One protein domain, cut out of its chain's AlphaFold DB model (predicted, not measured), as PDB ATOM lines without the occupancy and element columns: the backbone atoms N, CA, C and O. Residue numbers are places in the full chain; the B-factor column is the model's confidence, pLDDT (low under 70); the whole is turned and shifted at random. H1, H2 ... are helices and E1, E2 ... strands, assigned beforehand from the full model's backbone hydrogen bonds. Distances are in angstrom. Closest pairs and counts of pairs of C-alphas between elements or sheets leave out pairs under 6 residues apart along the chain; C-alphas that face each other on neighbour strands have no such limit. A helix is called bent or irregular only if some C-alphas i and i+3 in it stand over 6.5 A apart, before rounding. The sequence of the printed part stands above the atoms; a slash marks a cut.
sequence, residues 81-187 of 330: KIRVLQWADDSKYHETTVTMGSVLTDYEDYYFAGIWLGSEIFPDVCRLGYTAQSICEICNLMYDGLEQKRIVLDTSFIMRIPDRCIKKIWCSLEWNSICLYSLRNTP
ATOM      1  N   LYS A  81      19.992  32.246   1.864       89.56
ATOM      2  CA  LYS A  81      19.833  30.999   2.611       89.56
ATOM      3  C   LYS A  81      21.156  30.591   3.247       89.56
ATOM      4  O   LYS A  81      22.180  30.548   2.569       89.56
ATOM      5  N   ILE A  82      21.102  30.267   4.531       88.62
ATOM      6  CA  ILE A  82      22.207  29.770   5.342       88.62
ATOM      7  C   ILE A  82      21.871  28.353   5.787       88.62
ATOM      8  O   ILE A  82      20.740  28.075   6.186       88.62
ATOM      9  N   ARG A  83      22.861  27.464   5.711       91.06
ATOM     10  CA  ARG A  83      22.738  26.071   6.146       91.06
ATOM     11  C   ARG A  83      22.774  25.997   7.667       91.06
ATOM     12  O   ARG A  83      23.669  26.574   8.292       91.06
ATOM     13  N   VAL A  84      21.823  25.273   8.240       93.06
ATOM     14  CA  VAL A  84      21.753  25.024   9.680       93.06
ATOM     15  C   VAL A  84      21.389  23.572   9.950       93.06
ATOM     16  O   VAL A  84      20.749  22.932   9.120       93.06
ATOM     17  N   LEU A  85      21.754  23.075  11.123       93.31
ATOM     18  CA  LEU A  85      21.193  21.849  11.673       93.31
ATOM     19  C   LEU A  85      20.016  22.203  12.579       93.31
ATOM     20  O   LEU A  85      20.107  23.130  13.387       93.31
ATOM     21  N   GLN A  86      18.917  21.470  12.450       93.19
ATOM     22  CA  GLN A  86      17.731  21.618  13.285       93.19
ATOM     23  C   GLN A  86      17.364  20.273  13.907       93.19
ATOM     24  O   GLN A  86      17.316  19.268  13.202       93.19
ATOM     25  N   TRP A  87      17.104  20.279  15.214       90.62
ATOM     26  CA  TRP A  87      16.566  19.126  15.927       90.62
ATOM     27  C   TRP A  87      15.145  18.828  15.441       90.62
ATOM     28  O   TRP A  87      14.326  19.748  15.337       90.62
ATOM     29  N   ALA A  88      14.870  17.570  15.113       88.94
ATOM     30  CA  ALA A  88      13.577  17.110  14.625       88.94
ATOM     31  C   ALA A  88      12.941  16.082  15.573       88.94
ATOM     32  O   ALA A  88      13.564  15.602  16.521       88.94
ATOM     33  N   ASP A  89      11.685  15.735  15.289       87.00
ATOM     34  CA  ASP A  89      10.862  14.837  16.112       87.00
ATOM     35  C   ASP A  89      11.406  13.398  16.189       87.00
ATOM     36  O   ASP A  89      11.002  12.629  17.057       87.00
ATOM     37  N   ASP A  90      12.331  13.021  15.300       89.38
ATOM     38  CA  ASP A  90      13.033  11.733  15.334       89.38
ATOM     39  C   ASP A  90      14.232  11.720  16.297       89.38
ATOM     40  O   ASP A  90      15.034  10.782  16.277       89.38
ATOM     41  N   SER A  91      14.349  12.754  17.136       86.25
ATOM     42  CA  SER A  91      15.451  12.964  18.070       86.25
ATOM     43  C   SER A  91      16.812  12.989  17.374       86.25
ATOM     44  O   SER A  91      17.786  12.413  17.863       86.25
ATOM     45  N   LYS A  92      16.869  13.618  16.195       89.19
ATOM     46  CA  LYS A  92      18.107  13.852  15.451       89.19
ATOM     47  C   LYS A  92      18.138  15.248  14.851       89.19
ATOM     48  O   LYS A  92      17.122  15.854  14.517       89.19
ATOM     49  N   TYR A  93      19.349  15.751  14.683       90.94
ATOM     50  CA  TYR A  93      19.653  16.906  13.867       90.94
ATOM     51  C   TYR A  93      19.573  16.547  12.385       90.94
ATOM     52  O   TYR A  93      20.151  15.558  11.936       90.94
ATOM     53  N   HIS A  94      18.909  17.410  11.620       90.44
ATOM     54  CA  HIS A  94      18.865  17.355  10.161       90.44
ATOM     55  C   HIS A  94      19.291  18.684   9.565       90.44
ATOM     56  O   HIS A  94      19.049  19.751  10.135       90.44
ATOM     57  N   GLU A  95      19.910  18.625   8.390       92.69
ATOM     58  CA  GLU A  95      20.262  19.829   7.656       92.69
ATOM     59  C   GLU A  95      19.016  20.494   7.060       92.69
ATOM     60  O   GLU A  95      18.193  19.868   6.394       92.69
ATOM     61  N   THR A  96      18.907  21.800   7.268       93.06
ATOM     62  CA  THR A  96      17.891  22.660   6.668       93.06
ATOM     63  C   THR A  96      18.504  24.018   6.321       93.06
ATOM     64  O   THR A  96      19.715  24.238   6.438       93.06
ATOM     65  N   THR A  97      17.677  24.957   5.869       92.88
ATOM     66  CA  THR A  97      18.105  26.326   5.581       92.88
ATOM     67  C   THR A  97      17.220  27.352   6.265       92.88
ATOM     68  O   THR A  97      15.997  27.239   6.219       92.88
ATOM     69  N   VAL A  98      17.839  28.402   6.796       93.00
ATOM     70  CA  VAL A  98      17.167  29.611   7.303       93.00
ATOM     71  C   VAL A  98      17.684  30.836   6.557       93.00
ATOM     72  O   VAL A  98      18.701  30.766   5.864       93.00
ATOM     73  N   THR A  99      16.994  31.967   6.658       92.38
ATOM     74  CA  THR A  99      17.491  33.212   6.067       92.38
ATOM     75  C   THR A  99      18.573  33.830   6.949       92.38
ATOM     76  O   THR A  99      18.515  33.771   8.177       92.38
ATOM     77  N   MET A 100      19.561  34.468   6.321       91.81
ATOM     78  CA  MET A 100      20.585  35.243   7.019       91.81
ATOM     79  C   MET A 100      19.960  36.336   7.899       91.81
ATOM     80  O   MET A 100      20.439  36.567   9.005       91.81
ATOM     81  N   GLY A 101      18.866  36.956   7.441       92.44
ATOM     82  CA  GLY A 101      18.108  37.943   8.206       92.44
ATOM     83  C   GLY A 101      17.606  37.419   9.550       92.44
ATOM     84  O   GLY A 101      17.819  38.072  10.569       92.44
ATOM     85  N   SER A 102      17.007  36.223   9.571       93.31
ATOM     86  CA  SER A 102      16.540  35.593  10.812       93.31
ATOM     87  C   SER A 102      17.694  35.262  11.754       93.31
ATOM     88  O   SER A 102      17.603  35.532  12.945       93.31
ATOM     89  N   VAL A 103      18.817  34.749  11.232       93.75
ATOM     90  CA  VAL A 103      19.991  34.466  12.077       93.75
ATOM     91  C   VAL A 103      20.552  35.746  12.691       93.75
ATOM     92  O   VAL A 103      20.907  35.740  13.857       93.75
ATOM     93  N   LEU A 104      20.637  36.848  11.938       93.25
ATOM     94  CA  LEU A 104      21.138  38.128  12.457       93.25
ATOM     95  C   LEU A 104      20.179  38.801  13.452       93.25
ATOM     96  O   LEU A 104      20.637  39.610  14.254       93.25
ATOM     97  N   THR A 105      18.882  38.502  13.372       92.12
ATOM     98  CA  THR A 105      17.858  39.065  14.265       92.12
ATOM     99  C   THR A 105      17.861  38.340  15.608       92.12
ATOM    100  O   THR A 105      17.962  38.988  16.644       92.12
ATOM    101  N   ASP A 106      17.874  37.006  15.576       90.75
ATOM    102  CA  ASP A 106      17.677  36.157  16.757       90.75
ATOM    103  C   ASP A 106      18.937  35.342  17.092       90.75
ATOM    104  O   ASP A 106      18.864  34.188  17.504       90.75
ATOM    105  N   TYR A 107      20.130  35.903  16.866       91.12
ATOM    106  CA  TYR A 107      21.390  35.148  16.933       91.12
ATOM    107  C   TYR A 107      21.671  34.489  18.295       91.12
ATOM    108  O   TYR A 107      22.434  33.528  18.353       91.12
ATOM    109  N   GLU A 108      21.089  34.990  19.388       90.31
ATOM    110  CA  GLU A 108      21.239  34.427  20.741       90.31
ATOM    111  C   GLU A 108      20.550  33.052  20.894       90.31
ATOM    112  O   GLU A 108      20.931  32.257  21.761       90.31
ATOM    113  N   ASP A 109      19.604  32.731  20.004       91.31
ATOM    114  CA  ASP A 109      18.866  31.461  19.975       91.31
ATOM    115  C   ASP A 109      19.552  30.372  19.136       91.31
ATOM    116  O   ASP A 109      19.046  29.252  19.014       91.31
ATOM    117  N   TYR A 110      20.726  30.669  18.576       92.25
ATOM    118  CA  TYR A 110      21.505  29.735  17.772       92.25
ATOM    119  C   TYR A 110      22.783  29.310  18.496       92.25
ATOM    120  O   TYR A 110      23.431  30.086  19.205       92.25
ATOM    121  N   TYR A 111      23.189  28.069  18.241       91.00
ATOM    122  CA  TYR A 111      24.597  27.700  18.311       91.00
ATOM    123  C   TYR A 111      25.261  27.946  16.959       91.00
ATOM    124  O   TYR A 111      24.627  27.914  15.904       91.00
ATOM    125  N   PHE A 112      26.567  28.146  16.989       88.81
ATOM    126  CA  PHE A 112      27.395  28.358  15.816       88.81
ATOM    127  C   PHE A 112      28.505  27.320  15.810       88.81
ATOM    128  O   PHE A 112      29.197  27.144  16.814       88.81
ATOM    129  N   ALA A 113      28.670  26.634  14.681       85.44
ATOM    130  CA  ALA A 113      29.775  25.715  14.482       85.44
ATOM    131  C   ALA A 113      31.053  26.512  14.190       85.44
ATOM    132  O   ALA A 113      31.122  27.312  13.251       85.44
ATOM    133  N   GLY A 114      32.062  26.307  15.023       76.50
ATOM    134  CA  GLY A 114      33.394  26.865  14.881       76.50
ATOM    135  C   GLY A 114      34.436  25.770  14.715       76.50
ATOM    136  O   GLY A 114      34.239  24.622  15.111       76.50
ATOM    137  N   ILE A 115      35.570  26.160  14.142       66.00
ATOM    138  CA  ILE A 115      36.788  25.359  14.206       66.00
ATOM    139  C   ILE A 115      37.626  25.941  15.333       66.00
ATOM    140  O   ILE A 115      38.037  27.104  15.292       66.00
ATOM    141  N   TRP A 116      37.881  25.121  16.336       62.31
ATOM    142  CA  TRP A 116      38.917  25.373  17.310       62.31
ATOM    143  C   TRP A 116      40.253  24.911  16.715       62.31
ATOM    144  O   TRP A 116      40.334  23.857  16.111       62.31
ATOM    145  N   LEU A 117      41.340  25.674  16.828       53.41
ATOM    146  CA  LEU A 117      42.634  25.261  16.249       53.41
ATOM    147  C   LEU A 117      43.383  24.224  17.115       53.41
ATOM    148  O   LEU A 117      44.557  23.947  16.889       53.41
ATOM    149  N   GLY A 118      42.666  23.571  18.039       49.94
ATOM    150  CA  GLY A 118      43.123  22.451  18.868       49.94
ATOM    151  C   GLY A 118      43.713  21.260  18.119       49.94
ATOM    152  O   GLY A 118      44.412  20.434  18.701       49.94
ATOM    153  N   SER A 119      43.466  21.180  16.810       46.03
ATOM    154  CA  SER A 119      43.736  20.004  15.977       46.03
ATOM    155  C   SER A 119      45.222  19.745  15.758       46.03
ATOM    156  O   SER A 119      45.584  18.680  15.276       46.03
ATOM    157  N   GLU A 120      46.096  20.700  16.082       45.75
ATOM    158  CA  GLU A 120      47.545  20.506  15.976       45.75
ATOM    159  C   GLU A 120      48.135  19.668  17.125       45.75
ATOM    160  O   GLU A 120      49.281  19.231  17.031       45.75
ATOM    161  N   ILE A 121      47.370  19.432  18.198       45.97
ATOM    162  CA  ILE A 121      47.837  18.750  19.420       45.97
ATOM    163  C   ILE A 121      47.441  17.271  19.451       45.97
ATOM    164  O   ILE A 121      48.107  16.475  20.106       45.97
ATOM    165  N   PHE A 122      46.431  16.881  18.672       48.31
ATOM    166  CA  PHE A 122      45.963  15.503  18.550       48.31
ATOM    167  C   PHE A 122      46.327  14.937  17.160       48.31
ATOM    168  O   PHE A 122      45.470  14.865  16.281       48.31
ATOM    169  N   PRO A 123      47.606  14.580  16.910       42.44
ATOM    170  CA  PRO A 123      48.096  14.213  15.578       42.44
ATOM    171  C   PRO A 123      47.488  12.918  15.019       42.44
ATOM    172  O   PRO A 123      47.448  12.757  13.800       42.44
ATOM    173  N   ASP A 124      47.003  12.027  15.888       41.62
ATOM    174  CA  ASP A 124      46.399  10.743  15.503       41.62
ATOM    175  C   ASP A 124      44.913  10.862  15.144       41.62
ATOM    176  O   ASP A 124      44.298   9.915  14.648       41.62
ATOM    177  N   VAL A 125      44.321  12.035  15.368       43.81
ATOM    178  CA  VAL A 125      42.896  12.241  15.169       43.81
ATOM    179  C   VAL A 125      42.715  12.859  13.780       43.81
ATOM    180  O   VAL A 125      43.292  13.888  13.422       43.81
ATOM    181  N   CYS A 126      42.028  12.106  12.917       39.66
ATOM    182  CA  CYS A 126      41.977  12.347  11.480       39.66
ATOM    183  C   CYS A 126      41.590  13.791  11.148       39.66
ATOM    184  O   CYS A 126      40.577  14.291  11.630       39.66
ATOM    185  N   ARG A 127      42.313  14.411  10.203       45.22
ATOM    186  CA  ARG A 127      41.871  15.611   9.470       45.22
ATOM    187  C   ARG A 127      40.666  15.272   8.584       45.22
ATOM    188  O   ARG A 127      40.741  15.377   7.360       45.22
ATOM    189  N   LEU A 128      39.573  14.794   9.174       45.22
ATOM    190  CA  LEU A 128      38.300  14.693   8.484       45.22
ATOM    191  C   LEU A 128      37.981  16.111   8.023       45.22
ATOM    192  O   LEU A 128      37.883  17.031   8.833       45.22
ATOM    193  N   GLY A 129      37.906  16.314   6.707       51.09
ATOM    194  CA  GLY A 129      37.410  17.572   6.175       51.09
ATOM    195  C   GLY A 129      36.048  17.825   6.811       51.09
ATOM    196  O   GLY A 129      35.169  16.973   6.709       51.09
ATOM    197  N   TYR A 130      35.897  18.944   7.518       62.38
ATOM    198  CA  TYR A 130      34.671  19.260   8.238       62.38
ATOM    199  C   TYR A 130      33.516  19.398   7.245       62.38
ATOM    200  O   TYR A 130      33.355  20.424   6.581       62.38
ATOM    201  N   THR A 131      32.727  18.339   7.106       70.62
ATOM    202  CA  THR A 131      31.489  18.371   6.333       70.62
ATOM    203  C   THR A 131      30.321  18.651   7.270       70.62
ATOM    204  O   THR A 131      30.381  18.370   8.467       70.62
ATOM    205  N   ALA A 132      29.224  19.172   6.724       74.12
ATOM    206  CA  ALA A 132      27.977  19.297   7.478       74.12
ATOM    207  C   ALA A 132      27.513  17.953   8.058       74.12
ATOM    208  O   ALA A 132      26.967  17.926   9.154       74.12
ATOM    209  N   GLN A 133      27.790  16.851   7.351       80.62
ATOM    210  CA  GLN A 133      27.494  15.497   7.805       80.62
ATOM    211  C   GLN A 133      28.279  15.147   9.073       80.62
ATOM    212  O   GLN A 133      27.685  14.721  10.055       80.62
ATOM    213  N   SER A 134      29.589  15.409   9.090       78.56
ATOM    214  CA  SER A 134      30.431  15.169  10.268       78.56
ATOM    215  C   SER A 134      29.975  16.006  11.466       78.56
ATOM    216  O   SER A 134      29.860  15.488  12.571       78.56
ATOM    217  N   ILE A 135      29.643  17.287  11.251       80.56
ATOM    218  CA  ILE A 135      29.106  18.148  12.318       80.56
ATOM    219  C   ILE A 135      27.758  17.607  12.816       80.56
ATOM    220  O   ILE A 135      27.513  17.604  14.016       80.56
ATOM    221  N   CYS A 136      26.898  17.119  11.922       85.06
ATOM    222  CA  CYS A 136      25.609  16.528  12.274       85.06
ATOM    223  C   CYS A 136      25.753  15.265  13.133       85.06
ATOM    224  O   CYS A 136      25.093  15.150  14.162       85.06
ATOM    225  N   GLU A 137      26.641  14.345  12.750       83.56
ATOM    226  CA  GLU A 137      26.948  13.133  13.521       83.56
ATOM    227  C   GLU A 137      27.421  13.480  14.934       83.56
ATOM    228  O   GLU A 137      26.879  12.966  15.908       83.56
ATOM    229  N   ILE A 138      28.343  14.437  15.040       80.31
ATOM    230  CA  ILE A 138      28.861  14.962  16.306       80.31
ATOM    231  C   ILE A 138      27.719  15.547  17.154       80.31
ATOM    232  O   ILE A 138      27.518  15.142  18.296       80.31
ATOM    233  N   CYS A 139      26.885  16.417  16.582       84.06
ATOM    234  CA  CYS A 139      25.747  17.006  17.297       84.06
ATOM    235  C   CYS A 139      24.729  15.955  17.768       84.06
ATOM    236  O   CYS A 139      24.166  16.098  18.850       84.06
ATOM    237  N   ASN A 140      24.513  14.896  16.985       84.50
ATOM    238  CA  ASN A 140      23.633  13.783  17.343       84.50
ATOM    239  C   ASN A 140      24.193  12.901  18.457       84.50
ATOM    240  O   ASN A 140      23.407  12.293  19.169       84.50
ATOM    241  N   LEU A 141      25.512  12.817  18.621       79.75
ATOM    242  CA  LEU A 141      26.129  12.122  19.756       79.75
ATOM    243  C   LEU A 141      26.066  12.962  21.038       79.75
ATOM    244  O   LEU A 141      26.001  12.424  22.136       79.75
ATOM    245  N   MET A 142      26.050  14.285  20.895       77.00
ATOM    246  CA  MET A 142      26.142  15.246  22.000       77.00
ATOM    247  C   MET A 142      24.796  15.824  22.434       77.00
ATOM    248  O   MET A 142      24.761  16.782  23.207       77.00
ATOM    249  N   TYR A 143      23.691  15.302  21.904       76.12
ATOM    250  CA  TYR A 143      22.377  15.934  22.012       76.12
ATOM    251  C   TYR A 143      21.934  16.187  23.462       76.12
ATOM    252  O   TYR A 143      21.312  17.214  23.720       76.12
ATOM    253  N   ASP A 144      22.308  15.320  24.410       73.94
ATOM    254  CA  ASP A 144      21.999  15.477  25.841       73.94
ATOM    255  C   ASP A 144      22.632  16.744  26.452       73.94
ATOM    256  O   ASP A 144      22.095  17.327  27.394       73.94
ATOM    257  N   GLY A 145      23.768  17.194  25.909       70.94
ATOM    258  CA  GLY A 145      24.480  18.394  26.355       70.94
ATOM    259  C   GLY A 145      24.073  19.679  25.626       70.94
ATOM    260  O   GLY A 145      24.503  20.768  26.020       70.94
ATOM    261  N   LEU A 146      23.267  19.575  24.566       77.31
ATOM    262  CA  LEU A 146      22.851  20.703  23.737       77.31
ATOM    263  C   LEU A 146      21.412  21.100  24.073       77.31
ATOM    264  O   LEU A 146      20.519  20.263  24.138       77.31
ATOM    265  N   GLU A 147      21.142  22.402  24.198       79.62
ATOM    266  CA  GLU A 147      19.795  22.954  24.461       79.62
ATOM    267  C   GLU A 147      18.817  22.782  23.270       79.62
ATOM    268  O   GLU A 147      17.895  23.577  23.106       79.62
ATOM    269  N   GLN A 148      19.047  21.803  22.383       82.25
ATOM    270  CA  GLN A 148      18.273  21.508  21.165       82.25
ATOM    271  C   GLN A 148      18.066  22.718  20.234       82.25
ATOM    272  O   GLN A 148      17.188  22.734  19.369       82.25
ATOM    273  N   LYS A 149      18.918  23.739  20.367       86.06
ATOM    274  CA  LYS A 149      18.948  24.915  19.496       86.06
ATOM    275  C   LYS A 149      19.399  24.547  18.088       86.06
ATOM    276  O   LYS A 149      20.090  23.547  17.869       86.06
ATOM    277  N   ARG A 150      19.046  25.407  17.129       92.25
ATOM    278  CA  ARG A 150      19.564  25.330  15.758       92.25
ATOM    279  C   ARG A 150      21.056  25.646  15.737       92.25
ATOM    280  O   ARG A 150      21.517  26.511  16.479       92.25
ATOM    281  N   ILE A 151      21.787  24.983  14.847       92.06
ATOM    282  CA  ILE A 151      23.244  25.105  14.743       92.06
ATOM    283  C   ILE A 151      23.610  25.662  13.376       92.06
ATOM    284  O   ILE A 151      23.348  25.035  12.352       92.06
ATOM    285  N   VAL A 152      24.221  26.839  13.342       91.38
ATOM    286  CA  VAL A 152      24.652  27.501  12.110       91.38
ATOM    287  C   VAL A 152      25.983  26.928  11.638       91.38
ATOM    288  O   VAL A 152      26.967  26.953  12.372       91.38
ATOM    289  N   LEU A 153      26.015  26.447  10.392       86.44
ATOM    290  CA  LEU A 153      27.193  25.802   9.800       86.44
ATOM    291  C   LEU A 153      28.125  26.782   9.061       86.44
ATOM    292  O   LEU A 153      29.310  26.503   8.914       86.44
ATOM    293  N   ASP A 154      27.608  27.925   8.596       80.38
ATOM    294  CA  ASP A 154      28.392  29.015   7.988       80.38
ATOM    295  C   ASP A 154      28.327  30.249   8.888       80.38
ATOM    296  O   ASP A 154      27.282  30.877   9.021       80.38
ATOM    297  N   THR A 155      29.446  30.602   9.515       76.31
ATOM    298  CA  THR A 155      29.520  31.675  10.519       76.31
ATOM    299  C   THR A 155      30.143  32.964   9.971       76.31
ATOM    300  O   THR A 155      30.257  33.962  10.681       76.31
ATOM    301  N   SER A 156      30.504  33.015   8.685       76.06
ATOM    302  CA  SER A 156      31.261  34.132   8.089       76.06
ATOM    303  C   SER A 156      30.603  35.513   8.252       76.06
ATOM    304  O   SER A 156      31.283  36.546   8.313       76.06
ATOM    305  N   PHE A 157      29.273  35.547   8.337       77.38
ATOM    306  CA  PHE A 157      28.488  36.759   8.550       77.38
ATOM    307  C   PHE A 157      28.251  37.075  10.030       77.38
ATOM    308  O   PHE A 157      28.188  38.263  10.365       77.38
ATOM    309  N   ILE A 158      28.165  36.057  10.907       82.44
ATOM    310  CA  ILE A 158      28.048  36.273  12.357       82.44
ATOM    311  C   ILE A 158      29.284  36.984  12.862       82.44
ATOM    312  O   ILE A 158      29.164  37.877  13.689       82.44
ATOM    313  N   MET A 159      30.431  36.711  12.226       75.69
ATOM    314  CA  MET A 159      31.712  37.357  12.469       75.69
ATOM    315  C   MET A 159      31.719  38.891  12.318       75.69
ATOM    316  O   MET A 159      32.723  39.545  12.618       75.69
ATOM    317  N   ARG A 160      30.598  39.502  11.926       81.25
ATOM    318  CA  ARG A 160      30.475  40.937  11.664       81.25
ATOM    319  C   ARG A 160      29.430  41.674  12.516       81.25
ATOM    320  O   ARG A 160      29.392  42.895  12.429       81.25
ATOM    321  N   ILE A 161      28.635  40.989  13.345       86.75
ATOM    322  CA  ILE A 161      27.720  41.593  14.340       86.75
ATOM    323  C   ILE A 161      28.473  42.430  15.425       86.75
ATOM    324  O   ILE A 161      29.238  41.886  16.212       86.75
ATOM    325  N   PRO A 162      28.295  43.748  15.524       85.50
ATOM    326  CA  PRO A 162      28.945  44.571  16.559       85.50
ATOM    327  C   PRO A 162      28.696  44.098  18.010       85.50
ATOM    328  O   PRO A 162      27.634  43.551  18.279       85.50
ATOM    329  N   ASP A 163      29.646  44.349  18.923       80.50
ATOM    330  CA  ASP A 163      29.539  44.187  20.397       80.50
ATOM    331  C   ASP A 163      29.118  42.806  20.936       80.50
ATOM    332  O   ASP A 163      28.663  42.678  22.072       80.50
ATOM    333  N   ARG A 164      29.250  41.751  20.136       83.69
ATOM    334  CA  ARG A 164      28.879  40.398  20.561       83.69
ATOM    335  C   ARG A 164      29.999  39.722  21.343       83.69
ATOM    336  O   ARG A 164      31.163  39.755  20.931       83.69
ATOM    337  N   CYS A 165      29.603  38.983  22.369       82.38
ATOM    338  CA  CYS A 165      30.504  38.143  23.144       82.38
ATOM    339  C   CYS A 165      30.108  36.673  23.065       82.38
ATOM    340  O   CYS A 165      28.938  36.333  22.860       82.38
ATOM    341  N   ILE A 166      31.085  35.788  23.267       85.38
ATOM    342  CA  ILE A 166      30.775  34.382  23.507       85.38
ATOM    343  C   ILE A 166      30.092  34.258  24.869       85.38
ATOM    344  O   ILE A 166      30.596  34.728  25.889       85.38
ATOM    345  N   LYS A 167      28.935  33.599  24.877       87.56
ATOM    346  CA  LYS A 167      28.224  33.222  26.097       87.56
ATOM    347  C   LYS A 167      28.695  31.865  26.604       87.56
ATOM    348  O   LYS A 167      29.058  31.753  27.765       87.56
ATOM    349  N   LYS A 168      28.687  30.853  25.736       88.56
ATOM    350  CA  LYS A 168      28.934  29.452  26.093       88.56
ATOM    351  C   LYS A 168      29.734  28.772  24.997       88.56
ATOM    352  O   LYS A 168      29.498  29.055  23.821       88.56
ATOM    353  N   ILE A 169      30.648  27.889  25.385       86.44
ATOM    354  CA  ILE A 169      31.405  27.036  24.469       86.44
ATOM    355  C   ILE A 169      31.212  25.583  24.866       86.44
ATOM    356  O   ILE A 169      31.198  25.221  26.044       86.44
ATOM    357  N   TRP A 170      31.101  24.749  23.848       83.38
ATOM    358  CA  TRP A 170      31.102  23.312  23.956       83.38
ATOM    359  C   TRP A 170      32.149  22.746  22.989       83.38
ATOM    360  O   TRP A 170      32.134  23.086  21.804       83.38
ATOM    361  N   CYS A 171      33.061  21.910  23.485       77.31
ATOM    362  CA  CYS A 171      34.066  21.216  22.679       77.31
ATOM    363  C   CYS A 171      34.006  19.721  22.975       77.31
ATOM    364  O   CYS A 171      33.962  19.333  24.141       77.31
ATOM    365  N   SER A 172      34.097  18.896  21.934       67.06
ATOM    366  CA  SER A 172      34.286  17.459  22.118       67.06
ATOM    367  C   SER A 172      35.770  17.123  22.144       67.06
ATOM    368  O   SER A 172      36.502  17.518  21.236       67.06
ATOM    369  N   LEU A 173      36.188  16.339  23.135       63.38
ATOM    370  CA  LEU A 173      37.514  15.720  23.167       63.38
ATOM    371  C   LEU A 173      37.653  14.589  22.137       63.38
ATOM    372  O   LEU A 173      38.733  14.387  21.592       63.38
ATOM    373  N   GLU A 174      36.559  13.891  21.831       57.78
ATOM    374  CA  GLU A 174      36.548  12.749  20.908       57.78
ATOM    375  C   GLU A 174      36.562  13.173  19.430       57.78
ATOM    376  O   GLU A 174      36.983  12.407  18.563       57.78
ATOM    377  N   TRP A 175      36.130  14.402  19.120       54.22
ATOM    378  CA  TRP A 175      35.763  14.783  17.752       54.22
ATOM    379  C   TRP A 175      36.483  16.018  17.210       54.22
ATOM    380  O   TRP A 175      35.852  16.953  16.715       54.22
ATOM    381  N   ASN A 176      37.819  15.970  17.194       53.81
ATOM    382  CA  ASN A 176      38.627  16.764  16.262       53.81
ATOM    383  C   ASN A 176      38.265  18.250  16.219       53.81
ATOM    384  O   ASN A 176      37.902  18.767  15.166       53.81
ATOM    385  N   SER A 177      38.398  18.978  17.328       59.81
ATOM    386  CA  SER A 177      38.502  20.438  17.232       59.81
ATOM    387  C   SER A 177      37.262  21.183  16.718       59.81
ATOM    388  O   SER A 177      37.334  22.381  16.434       59.81
ATOM    389  N   ILE A 178      36.107  20.521  16.634       71.31
ATOM    390  CA  ILE A 178      34.834  21.208  16.433       71.31
ATOM    391  C   ILE A 178      34.394  21.775  17.774       71.31
ATOM    392  O   ILE A 178      34.274  21.054  18.767       71.31
ATOM    393  N   CYS A 179      34.129  23.075  17.784       79.62
ATOM    394  CA  CYS A 179      33.473  23.727  18.899       79.62
ATOM    395  C   CYS A 179      32.106  24.244  18.467       79.62
ATOM    396  O   CYS A 179      31.918  24.734  17.352       79.62
ATOM    397  N   LEU A 180      31.140  24.142  19.369       85.56
ATOM    398  CA  LEU A 180      29.867  24.831  19.261       85.56
ATOM    399  C   LEU A 180      29.884  25.981  20.256       85.56
ATOM    400  O   LEU A 180      30.322  25.818  21.393       85.56
ATOM    401  N   TYR A 181      29.416  27.150  19.844       87.12
ATOM    402  CA  TYR A 181      29.342  28.297  20.740       87.12
ATOM    403  C   TYR A 181      28.033  29.059  20.572       87.12
ATOM    404  O   TYR A 181      27.469  29.105  19.481       87.12
ATOM    405  N   SER A 182      27.538  29.653  21.658       89.44
ATOM    406  CA  SER A 182      26.387  30.566  21.643       89.44
ATOM    407  C   SER A 182      26.807  31.971  22.043       89.44
ATOM    408  O   SER A 182      27.828  32.167  22.708       89.44
ATOM    409  N   LEU A 183      26.002  32.952  21.648       88.12
ATOM    410  CA  LEU A 183      26.342  34.371  21.730       88.12
ATOM    411  C   LEU A 183      25.448  35.137  22.691       88.12
ATOM    412  O   LEU A 183      24.382  34.659  23.070       88.12
ATOM    413  N   ARG A 184      25.906  36.334  23.061       87.12
ATOM    414  CA  ARG A 184      25.116  37.338  23.772       87.12
ATOM    415  C   ARG A 184      25.475  38.761  23.350       87.12
ATOM    416  O   ARG A 184      26.612  39.014  22.945       87.12
ATOM    417  N   ASN A 185      24.519  39.672  23.505       79.62
ATOM    418  CA  ASN A 185      24.638  41.107  23.223       79.62
ATOM    419  C   ASN A 185      25.238  41.934  24.382       79.62
ATOM    420  O   ASN A 185      25.190  43.162  24.372       79.62
ATOM    421  N   THR A 186      25.734  41.280  25.434       72.81
ATOM    422  CA  THR A 186      26.326  41.944  26.598       72.81
ATOM    423  C   THR A 186      27.760  41.478  26.822       72.81
ATOM    424  O   THR A 186      28.016  40.268  26.784       72.81
ATOM    425  N   PRO A 187      28.695  42.400  27.131       68.75
ATOM    426  CA  PRO A 187      29.943  42.011  27.768       68.75
ATOM    427  C   PRO A 187      29.576  41.284  29.077       68.75
ATOM    428  O   PRO A 187      28.758  41.777  29.843       68.75
TER     429      PRO A 187
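This is residues 81 to 187 of the 330 residues of an uncharacterized protein of Acutalibacter muris (UniProt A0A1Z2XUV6). A strongly twisted, mixed sheet of six strands forms a wall, with the hairpin E1 and E2 at one edge and the hairpin E5 and E6 at the other; short E4 and E3 join them between. Helix H3 packs on one face of this sheet, giving two layers, while H1 sits beside the strands and H2 with the loop after it makes one far end of the longest axis. The printed part has 107 residues, with three named helices and six named strands in the order E1 E2 H1 E3 H2 H3 E4 E5 E6; the class is mixed, helices and strands. Across the sheet the order is E2 E1 E4 E3 E6 E5, with E4 and E3 parallel and the other neighbours antiparallel. The whole is compact, with a radius of gyration of the C-alphas of 13.7 A and spans of 40 by 34 by 24 A.

E1, residues 81 to 87, begins at C-alpha 81 (19.833, 30.999, 2.611) and is 18.1 A long. E2, residues 93 to 99, is 18.2 A long, and H1 is residues 100 to 105. E3, residues 110 to 115, is 16.3 A long. H2, residues 117 to 120, is only just irregular, with C-alphas 117 and 120 6.8 A apart. H3, residues 132 to 141, begins at (27.977, 19.297, 7.478) and is 14.3 A long. E4 is residues 150 to 152. E5, residues 165 to 171, is 17.3 A long. E6, residues 178 to 184, is 20.2 A long and ends at (25.116, 37.338, 23.772).

In the hairpin E1 and E2, N 84 and O 96 are 3.0 A apart. E1 and E4 have N 85 and O 151 at 2.8 A. E4 and E3 have N 111 and O 150 at 2.9 A. E3 and E6 have N 112 and O 181 at 2.8 A, and in the hairpin E6 and E5, N 180 and O 170 are 2.8 A apart. E3, H2, H3 and E4 form a strand-helix-strand unit, two parallel neighbour strands with helices between, its crossover right-handed; E2, H1 and E3 form a split one, with E1 and E4 between its strands, also right-handed. H3 is on the sheet; its closest C-alphas to E2 are those of Asn 140 and Tyr 93, 6.1 A apart. H1 stands at the sheet's level, at a height over the sheet of 0.7 A; its Met 100 is 5.9 A from Ile 82 of E1, C-alpha to C-alpha. H2 only grazes the sheet with residues 117 to 119. H1 and H3 are apart. In H1 and H3 every O i to N i+4 pair is within hydrogen-bond range; H2 is too short for such a pair, and its one O i to N i+3 pair is not within range.

The two C-alphas farthest apart, those of Thr 105 and Asp 124, are 40.2 A apart. The printed part has no cut. The links H2 to H3 and E4 to E5 are long, with 11 and 12 residues. The mean pLDDT of the printed part is 78.3; residues 115 to 130, 172 to 177 and 187 are under 70.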